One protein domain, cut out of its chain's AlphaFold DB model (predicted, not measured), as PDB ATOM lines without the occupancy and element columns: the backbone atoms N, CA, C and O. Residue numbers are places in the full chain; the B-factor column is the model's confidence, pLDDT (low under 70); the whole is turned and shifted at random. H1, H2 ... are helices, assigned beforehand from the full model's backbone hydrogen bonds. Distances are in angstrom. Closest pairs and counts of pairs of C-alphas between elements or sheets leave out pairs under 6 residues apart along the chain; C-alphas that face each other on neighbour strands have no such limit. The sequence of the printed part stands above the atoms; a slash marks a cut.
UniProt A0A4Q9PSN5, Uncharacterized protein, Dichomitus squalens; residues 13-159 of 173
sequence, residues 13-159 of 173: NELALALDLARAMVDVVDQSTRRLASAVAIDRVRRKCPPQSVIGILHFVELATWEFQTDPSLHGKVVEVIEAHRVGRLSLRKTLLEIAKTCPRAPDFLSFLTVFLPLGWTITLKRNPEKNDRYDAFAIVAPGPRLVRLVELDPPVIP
ATOM      1  N   ASN A  13     200.269 240.980 210.796       89.06
ATOM      2  CA  ASN A  13     199.579 240.935 209.503       89.06
ATOM      3  C   ASN A  13     200.470 241.426 208.352       89.06
ATOM      4  O   ASN A  13     200.433 240.864 207.261       89.06
ATOM      5  N   GLU A  14     201.265 242.468 208.597       92.44
ATOM      6  CA  GLU A  14     202.194 243.033 207.615       92.44
ATOM      7  C   GLU A  14     203.371 242.080 207.392       92.44
ATOM      8  O   GLU A  14     203.755 241.831 206.251       92.44
ATOM      9  N   LEU A  15     203.888 241.486 208.472       92.56
ATOM     10  CA  LEU A  15     204.958 240.494 208.413       92.56
ATOM     11  C   LEU A  15     204.514 239.214 207.687       92.56
ATOM     12  O   LEU A  15     205.237 238.724 206.826       92.56
ATOM     13  N   ALA A  16     203.316 238.703 207.979       91.88
ATOM     14  CA  ALA A  16     202.749 237.540 207.297       91.88
ATOM     15  C   ALA A  16     202.567 237.810 205.796       91.88
ATOM     16  O   ALA A  16     203.009 237.014 204.974       91.88
ATOM     17  N   LEU A  17     202.016 238.977 205.435       93.69
ATOM     18  CA  LEU A  17     201.913 239.393 204.035       93.69
ATOM     19  C   LEU A  17     203.286 239.414 203.350       93.69
ATOM     20  O   LEU A  17     203.409 238.957 202.216       93.69
ATOM     21  N   ALA A  18     204.303 239.957 204.018       94.00
ATOM     22  CA  ALA A  18     205.638 240.059 203.452       94.00
ATOM     23  C   ALA A  18     206.285 238.679 203.240       94.00
ATOM     24  O   ALA A  18     206.889 238.441 202.197       94.00
ATOM     25  N   LEU A  19     206.112 237.750 204.184       93.25
ATOM     26  CA  LEU A  19     206.609 236.375 204.075       93.25
ATOM     27  C   LEU A  19     205.913 235.592 202.957       93.25
ATOM     28  O   LEU A  19     206.596 234.944 202.162       93.25
ATOM     29  N   ASP A  20     204.589 235.722 202.836       92.69
ATOM     30  CA  ASP A  20     203.810 235.097 201.762       92.69
ATOM     31  C   ASP A  20     204.270 235.587 200.382       92.69
ATOM     32  O   ASP A  20     204.456 234.799 199.451       92.69
ATOM     33  N   LEU A  21     204.473 236.903 200.242       93.44
ATOM     34  CA  LEU A  21     204.997 237.500 199.014       93.44
ATOM     35  C   LEU A  21     206.411 236.999 198.723       93.44
ATOM     36  O   LEU A  21     206.693 236.601 197.595       93.44
ATOM     37  N   ALA A  22     207.273 236.961 199.739       91.94
ATOM     38  CA  ALA A  22     208.646 236.516 199.582       91.94
ATOM     39  C   ALA A  22     208.713 235.067 199.096       91.94
ATOM     40  O   ALA A  22     209.459 234.778 198.160       91.94
ATOM     41  N   ARG A  23     207.889 234.175 199.670       91.94
ATOM     42  CA  ARG A  23     207.794 232.767 199.268       91.94
ATOM     43  C   ARG A  23     207.268 232.600 197.849       91.94
ATOM     44  O   ARG A  23     207.806 231.769 197.122       91.94
ATOM     45  N   ALA A  24     206.257 233.375 197.459       90.62
ATOM     46  CA  ALA A  24     205.703 233.344 196.105       90.62
ATOM     47  C   ALA A  24     206.717 233.805 195.043       90.62
ATOM     48  O   ALA A  24     206.651 233.372 193.897       90.62
ATOM     49  N   MET A  25     207.669 234.662 195.420       87.69
ATOM     50  CA  MET A  25     208.716 235.153 194.521       87.69
ATOM     51  C   MET A  25     209.909 234.198 194.364       87.69
ATOM     52  O   MET A  25     210.696 234.388 193.439       87.69
ATOM     53  N   VAL A  26     210.049 233.172 195.218       87.00
ATOM     54  CA  VAL A  26     211.154 232.190 195.156       87.00
ATOM     55  C   VAL A  26     211.176 231.454 193.818       87.00
ATOM     56  O   VAL A  26     212.244 231.318 193.223       87.00
ATOM     57  N   ASP A  27     210.005 231.040 193.332       79.62
ATOM     58  CA  ASP A  27     209.849 230.148 192.173       79.62
ATOM     59  C   ASP A  27     209.832 230.900 190.823       79.62
ATOM     60  O   ASP A  27     209.561 230.319 189.772       79.62
ATOM     61  N   VAL A  28     210.116 232.209 190.823       80.25
ATOM     62  CA  VAL A  28     210.076 233.052 189.621       80.25
ATOM     63  C   VAL A  28     211.451 233.107 188.954       80.25
ATOM     64  O   VAL A  28     212.345 233.830 189.395       80.25
ATOM     65  N   VAL A  29     211.608 232.344 187.870       70.88
ATOM     66  CA  VAL A  29     212.915 232.094 187.234       70.88
ATOM     67  C   VAL A  29     213.217 233.055 186.075       70.88
ATOM     68  O   VAL A  29     214.370 233.443 185.892       70.88
ATOM     69  N   ASP A  30     212.212 233.490 185.305       82.94
ATOM     70  CA  ASP A  30     212.408 234.377 184.148       82.94
ATOM     71  C   ASP A  30     212.181 235.870 184.463       82.94
ATOM     72  O   ASP A  30     211.434 236.257 185.368       82.94
ATOM     73  N   GLN A  31     212.834 236.745 183.689       74.38
ATOM     74  CA  GLN A  31     212.856 238.187 183.953       74.38
ATOM     75  C   GLN A  31     211.493 238.871 183.738       74.38
ATOM     76  O   GLN A  31     211.165 239.811 184.467       74.38
ATOM     77  N   SER A  32     210.694 238.421 182.765       76.81
ATOM     78  CA  SER A  32     209.348 238.954 182.507       76.81
ATOM     79  C   SER A  32     208.396 238.658 183.661       76.81
ATOM     80  O   SER A  32     207.761 239.576 184.186       76.81
ATOM     81  N   THR A  33     208.362 237.409 184.121       81.31
ATOM     82  CA  THR A  33     207.547 236.985 185.261       81.31
ATOM     83  C   THR A  33     208.027 237.652 186.543       81.31
ATOM     84  O   THR A  33     207.203 238.072 187.353       81.31
ATOM     85  N   ARG A  34     209.338 237.878 186.707       79.69
ATOM     86  CA  ARG A  34     209.881 238.609 187.866       79.69
ATOM     87  C   ARG A  34     209.399 240.050 187.922       79.69
ATOM     88  O   ARG A  34     209.032 240.523 188.998       79.69
ATOM     89  N   ARG A  35     209.354 240.749 186.783       79.25
ATOM     90  CA  ARG A  35     208.815 242.118 186.712       79.25
ATOM     91  C   ARG A  35     207.333 242.154 187.070       79.25
ATOM     92  O   ARG A  35     206.935 243.005 187.863       79.25
ATOM     93  N   LEU A  36     206.546 241.220 186.537       83.81
ATOM     94  CA  LEU A  36     205.118 241.118 186.834       83.81
ATOM     95  C   LEU A  36     204.869 240.796 188.317       83.81
ATOM     96  O   LEU A  36     204.101 241.493 188.974       83.81
ATOM     97  N   ALA A  37     205.563 239.796 188.864       83.69
ATOM     98  CA  ALA A  37     205.464 239.412 190.271       83.69
ATOM     99  C   ALA A  37     205.858 240.562 191.211       83.69
ATOM    100  O   ALA A  37     205.173 240.806 192.203       83.69
ATOM    101  N   SER A  38     206.900 241.324 190.860       83.56
ATOM    102  CA  SER A  38     207.322 242.510 191.618       83.56
ATOM    103  C   SER A  38     206.251 243.604 191.598       83.56
ATOM    104  O   SER A  38     205.926 244.159 192.646       83.56
ATOM    105  N   ALA A  39     205.636 243.878 190.441       86.88
ATOM    106  CA  ALA A  39     204.543 244.848 190.337       86.88
ATOM    107  C   ALA A  39     203.324 244.442 191.187       86.88
ATOM    108  O   ALA A  39     202.748 245.275 191.887       86.88
ATOM    109  N   VAL A  40     202.975 243.150 191.190       89.56
ATOM    110  CA  VAL A  40     201.902 242.600 192.034       89.56
ATOM    111  C   VAL A  40     202.245 242.720 193.523       89.56
ATOM    112  O   VAL A  40     201.383 243.093 194.320       89.56
ATOM    113  N   ALA A  41     203.490 242.438 193.917       89.38
ATOM    114  CA  ALA A  41     203.939 242.602 195.299       89.38
ATOM    115  C   ALA A  41     203.847 244.071 195.751       89.38
ATOM    116  O   ALA A  41     203.282 244.349 196.811       89.38
ATOM    117  N   ILE A  42     204.315 245.012 194.921       90.25
ATOM    118  CA  ILE A  42     204.239 246.457 195.179       90.25
ATOM    119  C   ILE A  42     202.788 246.909 195.372       90.25
ATOM    120  O   ILE A  42     202.484 247.572 196.365       90.25
ATOM    121  N   ASP A  43     201.881 246.534 194.468       92.44
ATOM    122  CA  ASP A  43     200.461 246.896 194.564       92.44
ATOM    123  C   ASP A  43     199.804 246.314 195.830       92.44
ATOM    124  O   ASP A  43     199.125 247.033 196.567       92.44
ATOM    125  N   ARG A  44     200.071 245.040 196.155       92.94
ATOM    126  CA  ARG A  44     199.527 244.403 197.368       92.94
ATOM    127  C   ARG A  44     200.009 245.083 198.648       92.94
ATOM    128  O   ARG A  44     199.192 245.286 199.545       92.94
ATOM    129  N   VAL A  45     201.291 245.450 198.733       92.19
ATOM    130  CA  VAL A  45     201.840 246.175 199.892       92.19
ATOM    131  C   VAL A  45     201.248 247.584 199.972       92.19
ATOM    132  O   VAL A  45     200.749 247.960 201.029       92.19
ATOM    133  N   ARG A  46     201.195 248.341 198.864       91.38
ATOM    134  CA  ARG A  46     200.612 249.699 198.832       91.38
ATOM    135  C   ARG A  46     199.147 249.734 199.286       91.38
ATOM    136  O   ARG A  46     198.736 250.697 199.923       91.38
ATOM    137  N   ARG A  47     198.360 248.697 198.978       92.88
ATOM    138  CA  ARG A  47     196.942 248.614 199.375       92.88
ATOM    139  C   ARG A  47     196.723 248.203 200.830       92.88
ATOM    140  O   ARG A  47     195.682 248.533 201.390       92.88
ATOM    141  N   LYS A  48     197.637 247.423 201.415       91.94
ATOM    142  CA  LYS A  48     197.434 246.781 202.727       91.94
ATOM    143  C   LYS A  48     198.288 247.358 203.850       91.94
ATOM    144  O   LYS A  48     198.002 247.070 205.009       91.94
ATOM    145  N   CYS A  49     199.313 248.134 203.522       89.06
ATOM    146  CA  CYS A  49     200.280 248.645 204.482       89.06
ATOM    147  C   CYS A  49     200.288 250.182 204.497       89.06
ATOM    148  O   CYS A  49     200.033 250.811 203.467       89.06
ATOM    149  N   PRO A  50     200.605 250.807 205.644       85.81
ATOM    150  CA  PRO A  50     200.777 252.252 205.729       85.81
ATOM    151  C   PRO A  50     201.846 252.773 204.749       85.81
ATOM    152  O   PRO A  50     202.901 252.149 204.626       85.81
ATOM    153  N   PRO A  51     201.650 253.940 204.101       85.00
ATOM    154  CA  PRO A  51     202.593 254.471 203.109       85.00
ATOM    155  C   PRO A  51     204.045 254.549 203.602       85.00
ATOM    156  O   PRO A  51     204.977 254.240 202.863       85.00
ATOM    157  N   GLN A  52     204.241 254.901 204.874       82.44
ATOM    158  CA  GLN A  52     205.556 255.033 205.497       82.44
ATOM    159  C   GLN A  52     206.311 253.705 205.678       82.44
ATOM    160  O   GLN A  52     207.531 253.733 205.822       82.44
ATOM    161  N   SER A  53     205.624 252.556 205.688       82.88
ATOM    162  CA  SER A  53     206.258 251.238 205.835       82.88
ATOM    163  C   SER A  53     206.458 250.513 204.504       82.88
ATOM    164  O   SER A  53     207.236 249.565 204.461       82.88
ATOM    165  N   VAL A  54     205.839 250.978 203.408       86.62
ATOM    166  CA  VAL A  54     205.866 250.316 202.087       86.62
ATOM    167  C   VAL A  54     207.286 249.976 201.634       86.62
ATOM    168  O   VAL A  54     207.546 248.830 201.284       86.62
ATOM    169  N   ILE A  55     208.210 250.941 201.663       84.50
ATOM    170  CA  ILE A  55     209.589 250.723 201.192       84.50
ATOM    171  C   ILE A  55     210.293 249.666 202.050       84.50
ATOM    172  O   ILE A  55     210.872 248.728 201.512       84.50
ATOM    173  N   GLY A  56     210.200 249.783 203.378       83.81
ATOM    174  CA  GLY A  56     210.856 248.843 204.288       83.81
ATOM    175  C   GLY A  56     210.273 247.431 204.200       83.81
ATOM    176  O   GLY A  56     211.024 246.461 204.232       83.81
ATOM    177  N   ILE A  57     208.955 247.306 204.015       90.12
ATOM    178  CA  ILE A  57     208.290 246.015 203.801       90.12
ATOM    179  C   ILE A  57     208.748 245.399 202.480       90.12
ATOM    180  O   ILE A  57     209.095 244.226 202.455       90.12
ATOM    181  N   LEU A  58     208.794 246.170 201.393       88.38
ATOM    182  CA  LEU A  58     209.241 245.669 200.092       88.38
ATOM    183  C   LEU A  58     210.713 245.237 200.103       88.38
ATOM    184  O   LEU A  58     211.036 244.194 199.538       88.38
ATOM    185  N   HIS A  59     211.587 245.973 200.793       85.69
ATOM    186  CA  HIS A  59     212.970 245.539 201.022       85.69
ATOM    187  C   HIS A  59     213.046 244.250 201.835       85.69
ATOM    188  O   HIS A  59     213.828 243.366 201.500       85.69
ATOM    189  N   PHE A  60     212.209 244.105 202.863       90.12
ATOM    190  CA  PHE A  60     212.127 242.847 203.595       90.12
ATOM    191  C   PHE A  60     211.678 241.689 202.693       90.12
ATOM    192  O   PHE A  60     212.277 240.621 202.771       90.12
ATOM    193  N   VAL A  61     210.674 241.887 201.825       91.31
ATOM    194  CA  VAL A  61     210.236 240.861 200.858       91.31
ATOM    195  C   VAL A  61     211.409 240.432 199.982       91.31
ATOM    196  O   VAL A  61     211.649 239.239 199.842       91.31
ATOM    197  N   GLU A  62     212.162 241.390 199.435       87.44
ATOM    198  CA  GLU A  62     213.321 241.102 198.591       87.44
ATOM    199  C   GLU A  62     214.364 240.257 199.327       87.44
ATOM    200  O   GLU A  62     214.729 239.190 198.843       87.44
ATOM    201  N   LEU A  63     214.783 240.667 200.524       85.94
ATOM    202  CA  LEU A  63     215.767 239.921 201.312       85.94
ATOM    203  C   LEU A  63     215.260 238.531 201.708       85.94
ATOM    204  O   LEU A  63     215.976 237.543 201.570       85.94
ATOM    205  N   ALA A  64     214.005 238.435 202.148       89.12
ATOM    206  CA  ALA A  64     213.387 237.167 202.509       89.12
ATOM    207  C   ALA A  64     213.313 236.204 201.312       89.12
ATOM    208  O   ALA A  64     213.559 235.013 201.478       89.12
ATOM    209  N   THR A  65     213.040 236.697 200.097       89.06
ATOM    210  CA  THR A  65     213.068 235.866 198.884       89.06
ATOM    211  C   THR A  65     214.447 235.252 198.657       89.06
ATOM    212  O   THR A  65     214.525 234.064 198.355       89.06
ATOM    213  N   TRP A  66     215.527 236.020 198.826       86.50
ATOM    214  CA  TRP A  66     216.895 235.513 198.646       86.50
ATOM    215  C   TRP A  66     217.251 234.447 199.691       86.50
ATOM    216  O   TRP A  66     217.816 233.403 199.354       86.50
ATOM    217  N   GLU A  67     216.866 234.668 200.948       85.12
ATOM    218  CA  GLU A  67     217.066 233.688 202.019       85.12
ATOM    219  C   GLU A  67     216.275 232.399 201.760       85.12
ATOM    220  O   GLU A  67     216.815 231.303 201.890       85.12
ATOM    221  N   PHE A  68     215.020 232.501 201.313       89.06
ATOM    222  CA  PHE A  68     214.183 231.334 201.011       89.06
ATOM    223  C   PHE A  68     214.592 230.602 199.731       89.06
ATOM    224  O   PHE A  68     214.361 229.402 199.628       89.06
ATOM    225  N   GLN A  69     215.213 231.288 198.770       86.12
ATOM    226  CA  GLN A  69     215.861 230.639 197.627       86.12
ATOM    227  C   GLN A  69     217.074 229.814 198.069       86.12
ATOM    228  O   GLN A  69     217.323 228.745 197.517       86.12
ATOM    229  N   THR A  70     217.807 230.297 199.075       84.62
ATOM    230  CA  THR A  70     218.996 229.622 199.610       84.62
ATOM    231  C   THR A  70     218.624 228.432 200.502       84.62
ATOM    232  O   THR A  70     219.228 227.367 200.386       84.62
ATOM    233  N   ASP A  71     217.623 228.585 201.372       85.31
ATOM    234  CA  ASP A  71     217.053 227.509 202.193       85.31
ATOM    235  C   ASP A  71     215.515 227.648 202.272       85.31
ATOM    236  O   ASP A  71     214.985 228.387 203.113       85.31
ATOM    237  N   PRO A  72     214.765 226.895 201.441       87.25
ATOM    238  CA  PRO A  72     213.302 226.942 201.420       87.25
ATOM    239  C   PRO A  72     212.631 226.549 202.744       87.25
ATOM    240  O   PRO A  72     211.480 226.924 202.985       87.25
ATOM    241  N   SER A  73     213.324 225.810 203.621       88.12
ATOM    242  CA  SER A  73     212.778 225.399 204.922       88.12
ATOM    243  C   SER A  73     212.644 226.566 205.906       88.12
ATOM    244  O   SER A  73     211.853 226.485 206.850       88.12
ATOM    245  N   LEU A  74     213.379 227.664 205.684       87.81
ATOM    246  CA  LEU A  74     213.365 228.842 206.552       87.81
ATOM    247  C   LEU A  74     211.991 229.499 206.616       87.81
ATOM    248  O   LEU A  74     211.579 229.917 207.695       87.81
ATOM    249  N   HIS A  75     211.257 229.544 205.501       91.38
ATOM    250  CA  HIS A  75     209.922 230.139 205.469       91.38
ATOM    251  C   HIS A  75     208.991 229.486 206.500       91.38
ATOM    252  O   HIS A  75     208.422 230.178 207.343       91.38
ATOM    253  N   GLY A  76     208.886 228.151 206.480       90.94
ATOM    254  CA  GLY A  76     208.036 227.408 207.416       90.94
ATOM    255  C   GLY A  76     208.434 227.648 208.873       90.94
ATOM    256  O   GLY A  76     207.589 228.000 209.691       90.94
ATOM    257  N   LYS A  77     209.736 227.574 209.172       91.69
ATOM    258  CA  LYS A  77     210.275 227.813 210.521       91.69
ATOM    259  C   LYS A  77     209.970 229.230 211.029       91.69
ATOM    260  O   LYS A  77     209.556 229.403 212.172       91.69
ATOM    261  N   VAL A  78     210.139 230.256 210.190       91.06
ATOM    262  CA  VAL A  78     209.837 231.649 210.562       91.06
ATOM    263  C   VAL A  78     208.335 231.845 210.790       91.06
ATOM    264  O   VAL A  78     207.949 232.470 211.782       91.06
ATOM    265  N   VAL A  79     207.484 231.278 209.930       92.81
ATOM    266  CA  VAL A  79     206.019 231.324 210.084       92.81
ATOM    267  C   VAL A  79     205.578 230.657 211.388       92.81
ATOM    268  O   VAL A  79     204.785 231.242 212.125       92.81
ATOM    269  N   GLU A  80     206.130 229.494 211.737       93.50
ATOM    270  CA  GLU A  80     205.838 228.807 213.003       93.50
ATOM    271  C   GLU A  80     206.165 229.676 214.227       93.50
ATOM    272  O   GLU A  80     205.363 229.776 215.162       93.50
ATOM    273  N   VAL A  81     207.315 230.355 214.214       91.94
ATOM    274  CA  VAL A  81     207.728 231.257 215.300       91.94
ATOM    275  C   VAL A  81     206.782 232.459 215.425       91.94
ATOM    276  O   VAL A  81     206.440 232.873 216.541       91.94
ATOM    277  N   ILE A  82     206.322 233.013 214.303       91.06
ATOM    278  CA  ILE A  82     205.369 234.134 214.277       91.06
ATOM    279  C   ILE A  82     203.992 233.694 214.765       91.06
ATOM    280  O   ILE A  82     203.382 234.390 215.579       91.06
ATOM    281  N   GLU A  83     203.509 232.531 214.341       91.81
ATOM    282  CA  GLU A  83     202.231 231.993 214.802       91.81
ATOM    283  C   GLU A  83     202.272 231.676 216.302       91.81
ATOM    284  O   GLU A  83     201.351 232.037 217.039       91.81
ATOM    285  N   ALA A  84     203.387 231.144 216.814       90.50
ATOM    286  CA  ALA A  84     203.590 230.973 218.251       90.50
ATOM    287  C   ALA A  84     203.551 232.313 219.020       90.50
ATOM    288  O   ALA A  84     203.030 232.368 220.139       90.50
ATOM    289  N   HIS A  85     204.041 233.413 218.437       89.94
ATOM    290  CA  HIS A  85     203.862 234.755 219.005       89.94
ATOM    291  C   HIS A  85     202.399 235.207 218.974       89.94
ATOM    292  O   HIS A  85     201.884 235.711 219.976       89.94
ATOM    293  N   ARG A  86     201.722 235.003 217.838       88.94
ATOM    294  CA  ARG A  86     200.331 235.404 217.599       88.94
ATOM    295  C   ARG A  86     199.380 234.810 218.630       88.94
ATOM    296  O   ARG A  86     198.546 235.535 219.170       88.94
ATOM    297  N   VAL A  87     199.542 233.526 218.948       91.19
ATOM    298  CA  VAL A  87     198.731 232.823 219.959       91.19
ATOM    299  C   VAL A  87     199.225 233.038 221.398       91.19
ATOM    300  O   VAL A  87     198.716 232.420 222.330       91.19
ATOM    301  N   GLY A  88     200.229 233.896 221.606       87.12
ATOM    302  CA  GLY A  88     200.745 234.251 222.929       87.12
ATOM    303  C   GLY A  88     201.664 233.213 223.582       87.12
ATOM    304  O   GLY A  88     202.013 233.384 224.749       87.12
ATOM    305  N   ARG A  89     202.091 232.168 222.856       90.50
ATOM    306  CA  ARG A  89     203.065 231.170 223.348       90.50
ATOM    307  C   ARG A  89     204.478 231.747 223.453       90.50
ATOM    308  O   ARG A  89     205.241 231.341 224.327       90.50
ATOM    309  N   LEU A  90     204.823 232.711 222.597       86.06
ATOM    310  CA  LEU A  90     206.096 233.432 222.647       86.06
ATOM    311  C   LEU A  90     205.889 234.917 222.963       86.06
ATOM    312  O   LEU A  90     205.030 235.586 222.389       86.06
ATOM    313  N   SER A  91     206.719 235.459 223.858       84.50
ATOM    314  CA  SER A  91     206.840 236.909 224.032       84.50
ATOM    315  C   SER A  91     207.592 237.520 222.851       84.50
ATOM    316  O   SER A  91     208.424 236.842 222.258       84.50
ATOM    317  N   LEU A  92     207.380 238.810 222.568       81.69
ATOM    318  CA  LEU A  92     208.066 239.521 221.477       81.69
ATOM    319  C   LEU A  92     209.583 239.286 221.498       81.69
ATOM    320  O   LEU A  92     210.176 238.892 220.502       81.69
ATOM    321  N   ARG A  93     210.197 239.426 222.679       79.06
ATOM    322  CA  ARG A  93     211.622 239.152 222.893       79.06
ATOM    323  C   ARG A  93     212.013 237.737 222.454       79.06
ATOM    324  O   ARG A  93     212.988 237.582 221.731       79.06
ATOM    325  N   LYS A  94     211.271 236.712 222.893       80.81
ATOM    326  CA  LYS A  94     211.548 235.312 222.535       80.81
ATOM    327  C   LYS A  94     211.324 235.059 221.045       80.81
ATOM    328  O   LYS A  94     212.140 234.391 220.434       80.81
ATOM    329  N   THR A  95     210.284 235.638 220.452       85.62
ATOM    330  CA  THR A  95     210.003 235.543 219.014       85.62
ATOM    331  C   THR A  95     211.177 236.043 218.180       85.62
ATOM    332  O   THR A  95     211.641 235.329 217.302       85.62
ATOM    333  N   LEU A  96     211.715 237.225 218.494       81.56
ATOM    334  CA  LEU A  96     212.864 237.781 217.770       81.56
ATOM    335  C   LEU A  96     214.118 236.907 217.905       81.56
ATOM    336  O   LEU A  96     214.853 236.735 216.937       81.56
ATOM    337  N   LEU A  97     214.341 236.323 219.086       77.06
ATOM    338  CA  LEU A  97     215.442 235.385 219.316       77.06
ATOM    339  C   LEU A  97     215.299 234.111 218.477       77.06
ATOM    340  O   LEU A  97     216.272 233.673 217.872       77.06
ATOM    341  N   GLU A  98     214.107 233.519 218.434       81.94
ATOM    342  CA  GLU A  98     213.858 232.294 217.666       81.94
ATOM    343  C   GLU A  98     213.929 232.538 216.147       81.94
ATOM    344  O   GLU A  98     214.501 231.720 215.425       81.94
ATOM    345  N   ILE A  99     213.459 233.694 215.655       84.25
ATOM    346  CA  ILE A  99     213.652 234.096 214.248       84.25
ATOM    347  C   ILE A  99     215.148 234.217 213.933       84.25
ATOM    348  O   ILE A  99     215.623 233.672 212.939       84.25
ATOM    349  N   ALA A 100     215.920 234.871 214.800       78.06
ATOM    350  CA  ALA A 100     217.349 235.043 214.573       78.06
ATOM    351  C   ALA A 100     218.147 233.730 214.642       78.06
ATOM    352  O   ALA A 100     219.107 233.557 213.895       78.06
ATOM    353  N   LYS A 101     217.726 232.770 215.477       76.81
ATOM    354  CA  LYS A 101     218.282 231.405 215.477       76.81
ATOM    355  C   LYS A 101     217.934 230.628 214.211       76.81
ATOM    356  O   LYS A 101     218.717 229.782 213.793       76.81
ATOM    357  N   THR A 102     216.763 230.892 213.633       81.88
ATOM    358  CA  THR A 102     216.297 230.248 212.401       81.88
ATOM    359  C   THR A 102     217.088 230.745 211.195       81.88
ATOM    360  O   THR A 102     217.478 229.940 210.357       81.88
ATOM    361  N   CYS A 103     217.399 232.043 211.146       73.38
ATOM    362  CA  CYS A 103     218.113 232.687 210.041       73.38
ATOM    363  C   CYS A 103     219.498 233.213 210.479       73.38
ATOM    364  O   CYS A 103     219.752 234.416 210.393       73.38
ATOM    365  N   PRO A 104     220.427 232.354 210.948       61.38
ATOM    366  CA  PRO A 104     221.665 232.815 211.567       61.38
ATOM    367  C   PRO A 104     222.622 233.470 210.570       61.38
ATOM    368  O   PRO A 104     223.514 234.178 211.000       61.38
ATOM    369  N   ARG A 105     222.476 233.245 209.258       65.75
ATOM    370  CA  ARG A 105     223.370 233.787 208.218       65.75
ATOM    371  C   ARG A 105     222.834 235.039 207.522       65.75
ATOM    372  O   ARG A 105     223.484 235.524 206.604       65.75
ATOM    373  N   ALA A 106     221.698 235.562 207.979       69.44
ATOM    374  CA  ALA A 106     220.921 236.568 207.266       69.44
ATOM    375  C   ALA A 106     220.845 237.893 208.049       69.44
ATOM    376  O   ALA A 106     219.776 238.263 208.548       69.44
ATOM    377  N   PRO A 107     221.966 238.617 208.233       68.25
ATOM    378  CA  PRO A 107     221.953 239.830 209.034       68.25
ATOM    379  C   PRO A 107     221.054 240.909 208.422       68.25
ATOM    380  O   PRO A 107     220.276 241.534 209.137       68.25
ATOM    381  N   ASP A 108     221.064 241.061 207.098       67.25
ATOM    382  CA  ASP A 108     220.195 242.027 206.426       67.25
ATOM    383  C   ASP A 108     218.709 241.681 206.648       67.25
ATOM    384  O   ASP A 108     217.926 242.543 207.044       67.25
ATOM    385  N   PHE A 109     218.319 240.408 206.528       74.94
ATOM    386  CA  PHE A 109     216.951 239.953 206.820       74.94
ATOM    387  C   PHE A 109     216.493 240.343 208.237       74.94
ATOM    388  O   PHE A 109     215.398 240.879 208.426       74.94
ATOM    389  N   LEU A 110     217.347 240.128 209.243       74.50
ATOM    390  CA  LEU A 110     217.029 240.453 210.634       74.50
ATOM    391  C   LEU A 110     217.010 241.967 210.896       74.50
ATOM    392  O   LEU A 110     216.183 242.438 211.679       74.50
ATOM    393  N   SER A 111     217.866 242.748 210.233       67.81
ATOM    394  CA  SER A 111     217.840 244.211 210.315       67.81
ATOM    395  C   SER A 111     216.568 244.802 209.705       67.81
ATOM    396  O   SER A 111     216.002 245.736 210.273       67.81
ATOM    397  N   PHE A 112     216.056 244.243 208.607       74.38
ATOM    398  CA  PHE A 112     214.820 244.720 207.974       74.38
ATOM    399  C   PHE A 112     213.539 244.226 208.660       74.38
ATOM    400  O   PHE A 112     212.483 244.840 208.497       74.38
ATOM    401  N   LEU A 113     213.627 243.217 209.534       82.62
ATOM    402  CA  LEU A 113     212.524 242.834 210.424       82.62
ATOM    403  C   LEU A 113     212.102 243.994 211.356       82.62
ATOM    404  O   LEU A 113     210.984 244.002 211.872       82.62
ATOM    405  N   THR A 114     212.960 245.010 211.532       78.50
ATOM    406  CA  THR A 114     212.655 246.221 212.308       78.50
ATOM    407  C   THR A 114     211.423 246.980 211.829       78.50
ATOM    408  O   THR A 114     210.754 247.603 212.654       78.50
ATOM    409  N   VAL A 115     211.063 246.875 210.545       83.31
ATOM    410  CA  VAL A 115     209.881 247.553 209.990       83.31
ATOM    411  C   VAL A 115     208.564 247.047 210.598       83.31
ATOM    412  O   VAL A 115     207.569 247.766 210.584       83.31
ATOM    413  N   PHE A 116     208.561 245.837 211.170       88.88
ATOM    414  CA  PHE A 116     207.383 245.209 211.783       88.88
ATOM    415  C   PHE A 116     207.356 245.327 213.308       88.88
ATOM    416  O   PHE A 116     206.479 244.751 213.963       88.88
ATOM    417  N   LEU A 117     208.340 246.007 213.898       84.12
ATOM    418  CA  LEU A 117     208.434 246.140 215.341       84.12
ATOM    419  C   LEU A 117     207.551 247.285 215.845       84.12
ATOM    420  O   LEU A 117     207.449 248.331 215.202       84.12
ATOM    421  N   PRO A 118     206.957 247.133 217.039       78.81
ATOM    422  CA  PRO A 118     206.232 248.223 217.667       78.81
ATOM    423  C   PRO A 118     207.180 249.380 218.005       78.81
ATOM    424  O   PRO A 118     208.372 249.187 218.253       78.81
ATOM    425  N   LEU A 119     206.633 250.595 218.080       72.19
ATOM    426  CA  LEU A 119     207.406 251.790 218.426       72.19
ATOM    427  C   LEU A 119     208.248 251.579 219.692       72.19
ATOM    428  O   LEU A 119     207.780 251.050 220.702       72.19
ATOM    429  N   GLY A 120     209.501 252.021 219.620       65.69
ATOM    430  CA  GLY A 120     210.480 251.854 220.689       65.69
ATOM    431  C   GLY A 120     211.300 250.569 220.589       65.69
ATOM    432  O   GLY A 120     212.302 250.483 221.283       65.69
ATOM    433  N   TRP A 121     210.957 249.618 219.716       69.19
ATOM    434  CA  TRP A 121     211.731 248.393 219.510       69.19
ATOM    435  C   TRP A 121     212.642 248.491 218.287       69.19
ATOM    436  O   TRP A 121     212.314 249.127 217.291       69.19
ATOM    437  N   THR A 122     213.794 247.836 218.367       64.62
ATOM    438  CA  THR A 122     214.740 247.693 217.258       64.62
ATOM    439  C   THR A 122     215.475 246.361 217.385       64.62
ATOM    440  O   THR A 122     215.531 245.778 218.471       64.62
ATOM    441  N   ILE A 123     216.035 245.889 216.276       67.50
ATOM    442  CA  ILE A 123     216.925 244.735 216.188       67.50
ATOM    443  C   ILE A 123     218.272 245.289 215.759       67.50
ATOM    444  O   ILE A 123     218.402 245.913 214.711       67.50
ATOM    445  N   THR A 124     219.281 245.089 216.586       57.88
ATOM    446  CA  THR A 124     220.680 245.238 216.161       57.88
ATOM    447  C   THR A 124     221.231 243.816 215.974       57.88
ATOM    448  O   THR A 124     220.521 242.862 216.276       57.88
ATOM    449  N   LEU A 125     222.451 243.587 215.485       56.81
ATOM    450  CA  LEU A 125     223.026 242.222 215.394       56.81
ATOM    451  C   LEU A 125     224.441 242.179 216.013       56.81
ATOM    452  O   LEU A 125     225.046 243.243 216.072       56.81
ATOM    453  N   LYS A 126     224.965 241.004 216.466       50.91
ATOM    454  CA  LYS A 126     226.360 240.744 216.964       50.91
ATOM    455  C   LYS A 126     227.036 239.605 216.213       50.91
ATOM    456  O   LYS A 126     226.447 238.534 216.102       50.91
ATOM    457  N   ARG A 127     228.286 239.788 215.770       49.03
ATOM    458  CA  ARG A 127     229.155 238.719 215.249       49.03
ATOM    459  C   ARG A 127     229.936 238.137 216.422       49.03
ATOM    460  O   ARG A 127     230.466 238.899 217.226       49.03
ATOM    461  N   ASN A 128     229.997 236.812 216.535       47.38
ATOM    462  CA  ASN A 128     230.798 236.146 217.559       47.38
ATOM    463  C   ASN A 128     232.131 235.666 216.939       47.38
ATOM    464  O   ASN A 128     232.093 234.783 216.082       47.38
ATOM    465  N   PRO A 129     233.293 236.219 217.339       45.62
ATOM    466  CA  PRO A 129     234.590 235.845 216.770       45.62
ATOM    467  C   PRO A 129     235.051 234.427 217.154       45.62
ATOM    468  O   PRO A 129     235.887 233.858 216.461       45.62
ATOM    469  N   GLU A 130     234.495 233.826 218.209       48.97
ATOM    470  CA  GLU A 130     234.874 232.484 218.686       48.97
ATOM    471  C   GLU A 130     234.105 231.352 217.985       48.97
ATOM    472  O   GLU A 130     234.444 230.176 218.116       48.97
ATOM    473  N   LYS A 131     233.054 231.686 217.229       48.16
ATOM    474  CA  LYS A 131     232.230 230.721 216.498       48.16
ATOM    475  C   LYS A 131     232.311 231.029 215.008       48.16
ATOM    476  O   LYS A 131     231.587 231.907 214.553       48.16
ATOM    477  N   ASN A 132     233.146 230.287 214.268       47.91
ATOM    478  CA  ASN A 132     233.267 230.300 212.795       47.91
ATOM    479  C   ASN A 132     231.938 230.662 212.089       47.91
ATOM    480  O   ASN A 132     231.093 229.796 211.854       47.91
ATOM    481  N   ASP A 133     231.753 231.950 211.786       43.66
ATOM    482  CA  ASP A 133     230.599 232.531 211.088       43.66
ATOM    483  C   ASP A 133     229.199 232.220 211.664       43.66
ATOM    484  O   ASP A 133     228.228 232.054 210.918       43.66
ATOM    485  N   ARG A 134     229.052 232.171 212.997       43.72
ATOM    486  CA  ARG A 134     227.734 232.079 213.659       43.72
ATOM    487  C   ARG A 134     227.418 233.333 214.476       43.72
ATOM    488  O   ARG A 134     228.233 233.807 215.263       43.72
ATOM    489  N   TYR A 135     226.209 233.854 214.291       45.09
ATOM    490  CA  TYR A 135     225.707 235.054 214.958       45.09
ATOM    491  C   TYR A 135     224.883 234.648 216.188       45.09
ATOM    492  O   TYR A 135     223.988 233.809 216.085       45.09
ATOM    493  N   ASP A 136     225.172 235.237 217.351       42.56
ATOM    494  CA  ASP A 136     224.368 235.060 218.565       42.56
ATOM    495  C   ASP A 136     223.412 236.261 218.694       42.56
ATOM    496  O   ASP A 136     223.846 237.410 218.800       42.56
ATOM    497  N   ALA A 137     222.099 236.021 218.664       42.59
ATOM    498  CA  ALA A 137     221.097 237.079 218.771       42.59
ATOM    499  C   ALA A 137     220.615 237.267 220.215       42.59
ATOM    500  O   ALA A 137     220.314 236.292 220.902       42.59
ATOM    501  N   PHE A 138     220.487 238.524 220.659       41.84
ATOM    502  CA  PHE A 138     219.992 238.884 221.992       41.84
ATOM    503  C   PHE A 138     218.998 240.053 221.922       41.84
ATOM    504  O   PHE A 138     219.399 241.199 221.795       41.84
ATOM    505  N   ALA A 139     217.695 239.817 222.076       39.38
ATOM    506  CA  ALA A 139     216.743 240.914 222.277       39.38
ATOM    507  C   ALA A 139     216.843 241.426 223.730       39.38
ATOM    508  O   ALA A 139     216.913 240.607 224.646       39.38
ATOM    509  N   ILE A 140     216.836 242.737 223.989       37.53
ATOM    510  CA  ILE A 140     216.760 243.343 225.340       37.53
ATOM    511  C   ILE A 140     215.712 244.463 225.307       37.53
ATOM    512  O   ILE A 140     215.500 245.058 224.264       37.53
ATOM    513  N   VAL A 141     215.025 244.713 226.425       35.97
ATOM    514  CA  VAL A 141     214.087 245.837 226.612       35.97
ATOM    515  C   VAL A 141     214.851 246.971 227.291       35.97
ATOM    516  O   VAL A 141     215.513 246.717 228.293       35.97
ATOM    517  N   ALA A 142     214.769 248.200 226.788       36.50
ATOM    518  CA  ALA A 142     215.467 249.342 227.381       36.50
ATOM    519  C   ALA A 142     214.513 250.345 228.051       36.50
ATOM    520  O   ALA A 142     213.352 250.458 227.643       36.50
ATOM    521  N   PRO A 143     215.002 251.102 229.049       35.41
ATOM    522  CA  PRO A 143     214.237 252.146 229.711       35.41
ATOM    523  C   PRO A 143     214.440 253.501 229.006       35.41
ATOM    524  O   PRO A 143     215.522 254.079 229.055       35.41
ATOM    525  N   GLY A 144     213.398 254.029 228.355       41.34
ATOM    526  CA  GLY A 144     213.394 255.377 227.767       41.34
ATOM    527  C   GLY A 144     212.276 255.591 226.730       41.34
ATOM    528  O   GLY A 144     211.808 254.621 226.137       41.34
ATOM    529  N   PRO A 145     211.813 256.838 226.484       35.66
ATOM    530  CA  PRO A 145     210.688 257.125 225.578       35.66
ATOM    531  C   PRO A 145     211.013 256.891 224.094       35.66
ATOM    532  O   PRO A 145     210.113 256.773 223.265       35.66
ATOM    533  N   ARG A 146     212.300 256.808 223.761       40.16
ATOM    534  CA  ARG A 146     212.851 256.334 222.494       40.16
ATOM    535  C   ARG A 146     214.219 255.762 222.820       40.16
ATOM    536  O   ARG A 146     214.971 256.448 223.500       40.16
ATOM    537  N   LEU A 147     214.512 254.580 222.285       35.34
ATOM    538  CA  LEU A 147     215.760 253.806 222.363       35.34
ATOM    539  C   LEU A 147     215.588 252.547 223.197       35.34
ATOM    540  O   LEU A 147     215.788 252.553 224.405       35.34
ATOM    541  N   VAL A 148     215.321 251.452 222.494       35.66
ATOM    542  CA  VAL A 148     215.843 250.149 222.878       35.66
ATOM    543  C   VAL A 148     217.148 249.920 222.122       35.66
ATOM    544  O   VAL A 148     217.218 250.176 220.929       35.66
ATOM    545  N   ARG A 149     218.209 249.528 222.834       37.75
ATOM    546  CA  ARG A 149     219.520 249.126 222.299       37.75
ATOM    547  C   ARG A 149     219.770 247.684 222.739       37.75
ATOM    548  O   ARG A 149     219.745 247.448 223.942       37.75
ATOM    549  N   LEU A 150     220.034 246.772 221.801       33.34
ATOM    550  CA  LEU A 150     221.189 245.859 221.827       33.34
ATOM    551  C   LEU A 150     221.163 244.916 220.628       33.34
ATOM    552  O   LEU A 150     220.095 244.415 220.304       33.34
ATOM    553  N   VAL A 151     222.349 244.695 220.054       38.31
ATOM    554  CA  VAL A 151     223.093 243.464 219.722       38.31
ATOM    555  C   VAL A 151     224.403 244.012 219.097       38.31
ATOM    556  O   VAL A 151     224.374 244.953 218.314       38.31
ATOM    557  N   GLU A 152     225.562 243.558 219.542       35.47
ATOM    558  CA  GLU A 152     226.869 244.206 219.332       35.47
ATOM    559  C   GLU A 152     227.722 243.562 218.206       35.47
ATOM    560  O   GLU A 152     228.508 242.682 218.476       35.47
ATOM    561  N   LEU A 153     227.600 243.924 216.924       36.25
ATOM    562  CA  LEU A 153     228.424 243.362 215.821       36.25
ATOM    563  C   LEU A 153     229.824 243.959 215.835       36.25
ATOM    564  O   LEU A 153     229.954 245.173 215.709       36.25
ATOM    565  N   ASP A 154     230.846 243.101 215.888       35.16
ATOM    566  CA  ASP A 154     232.215 243.486 215.557       35.16
ATOM    567  C   ASP A 154     232.769 242.592 214.423       35.16
ATOM    568  O   ASP A 154     232.875 241.372 214.602       35.16
ATOM    569  N   PRO A 155     233.064 243.146 213.230       37.62
ATOM    570  CA  PRO A 155     232.813 244.528 212.825       37.62
ATOM    571  C   PRO A 155     231.331 244.765 212.474       37.62
ATOM    572  O   PRO A 155     230.608 243.821 212.130       37.62
ATOM    573  N   PRO A 156     230.860 246.023 212.532       36.22
ATOM    574  CA  PRO A 156     229.491 246.380 212.185       36.22
ATOM    575  C   PRO A 156     229.188 246.003 210.732       36.22
ATOM    576  O   PRO A 156     229.844 246.474 209.801       36.22
ATOM    577  N   VAL A 157     228.153 245.185 210.527       38.78
ATOM    578  CA  VAL A 157     227.544 245.035 209.202       38.78
ATOM    579  C   VAL A 157     226.791 246.328 208.937       38.78
ATOM    580  O   VAL A 157     225.702 246.553 209.463       38.78
ATOM    581  N   ILE A 158     227.418 247.218 208.175       37.88
ATOM    582  CA  ILE A 158     226.727 248.345 207.562       37.88
ATOM    583  C   ILE A 158     225.846 247.709 206.482       37.88
ATOM    584  O   ILE A 158     226.417 247.170 205.527       37.88
ATOM    585  N   PRO A 159     224.502 247.706 206.615       38.97
ATOM    586  CA  PRO A 159     223.649 247.240 205.533       38.97
ATOM    587  C   PRO A 159     224.068 248.020 204.294       38.97
ATOM    588  O   PRO A 159     224.147 249.256 204.342       38.97
TER     589      PRO A 159
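AT A GLANCE: This is residues 13 to 159 of the 173 residues of an uncharacterized protein of Dichomitus squalens (UniProt A0A4Q9PSN5). H2, H1, H4 and H5 form a curved side-by-side row, H3 and H6 crossing its inner side. Residues 117 to 159 loop along the end away from H2. The 147 printed residues include six named helices, H1 to H6, and no named strand: all helix, compact, radius of gyration of the C-alphas 15.6 A, spans 45 by 37 by 31 A.

IN THESE COORDINATES: H2 is residues 31 to 48, 25.8 A; H1, 13 to 26, begins at C-alpha (199.579, 240.935, 209.503). H3 is 54 to 70, 24.6 A; H4 73 to 86; H5 92 to 102; H6 107 to 116, ending at C-alpha (207.383, 245.209, 211.783).

HOW THE PARTS SIT: H1 and H2 touch as a hairpin, C-alphas Leu 21 and Ala 41 closest, 6.4 A. The hub, H3, touches H1, closest C-alphas Thr 65 and Ala 22, 4.5 A. Every O i to N i+4 pair is within hydrogen-bond range in H1, H2, H3, H4 and H5, and 3 of 6 are in H6.

THE WHOLE: The printed part has no cut; helix links are tight. pLDDT is under 70 in residues 104 to 108, 111 and 120 to 159.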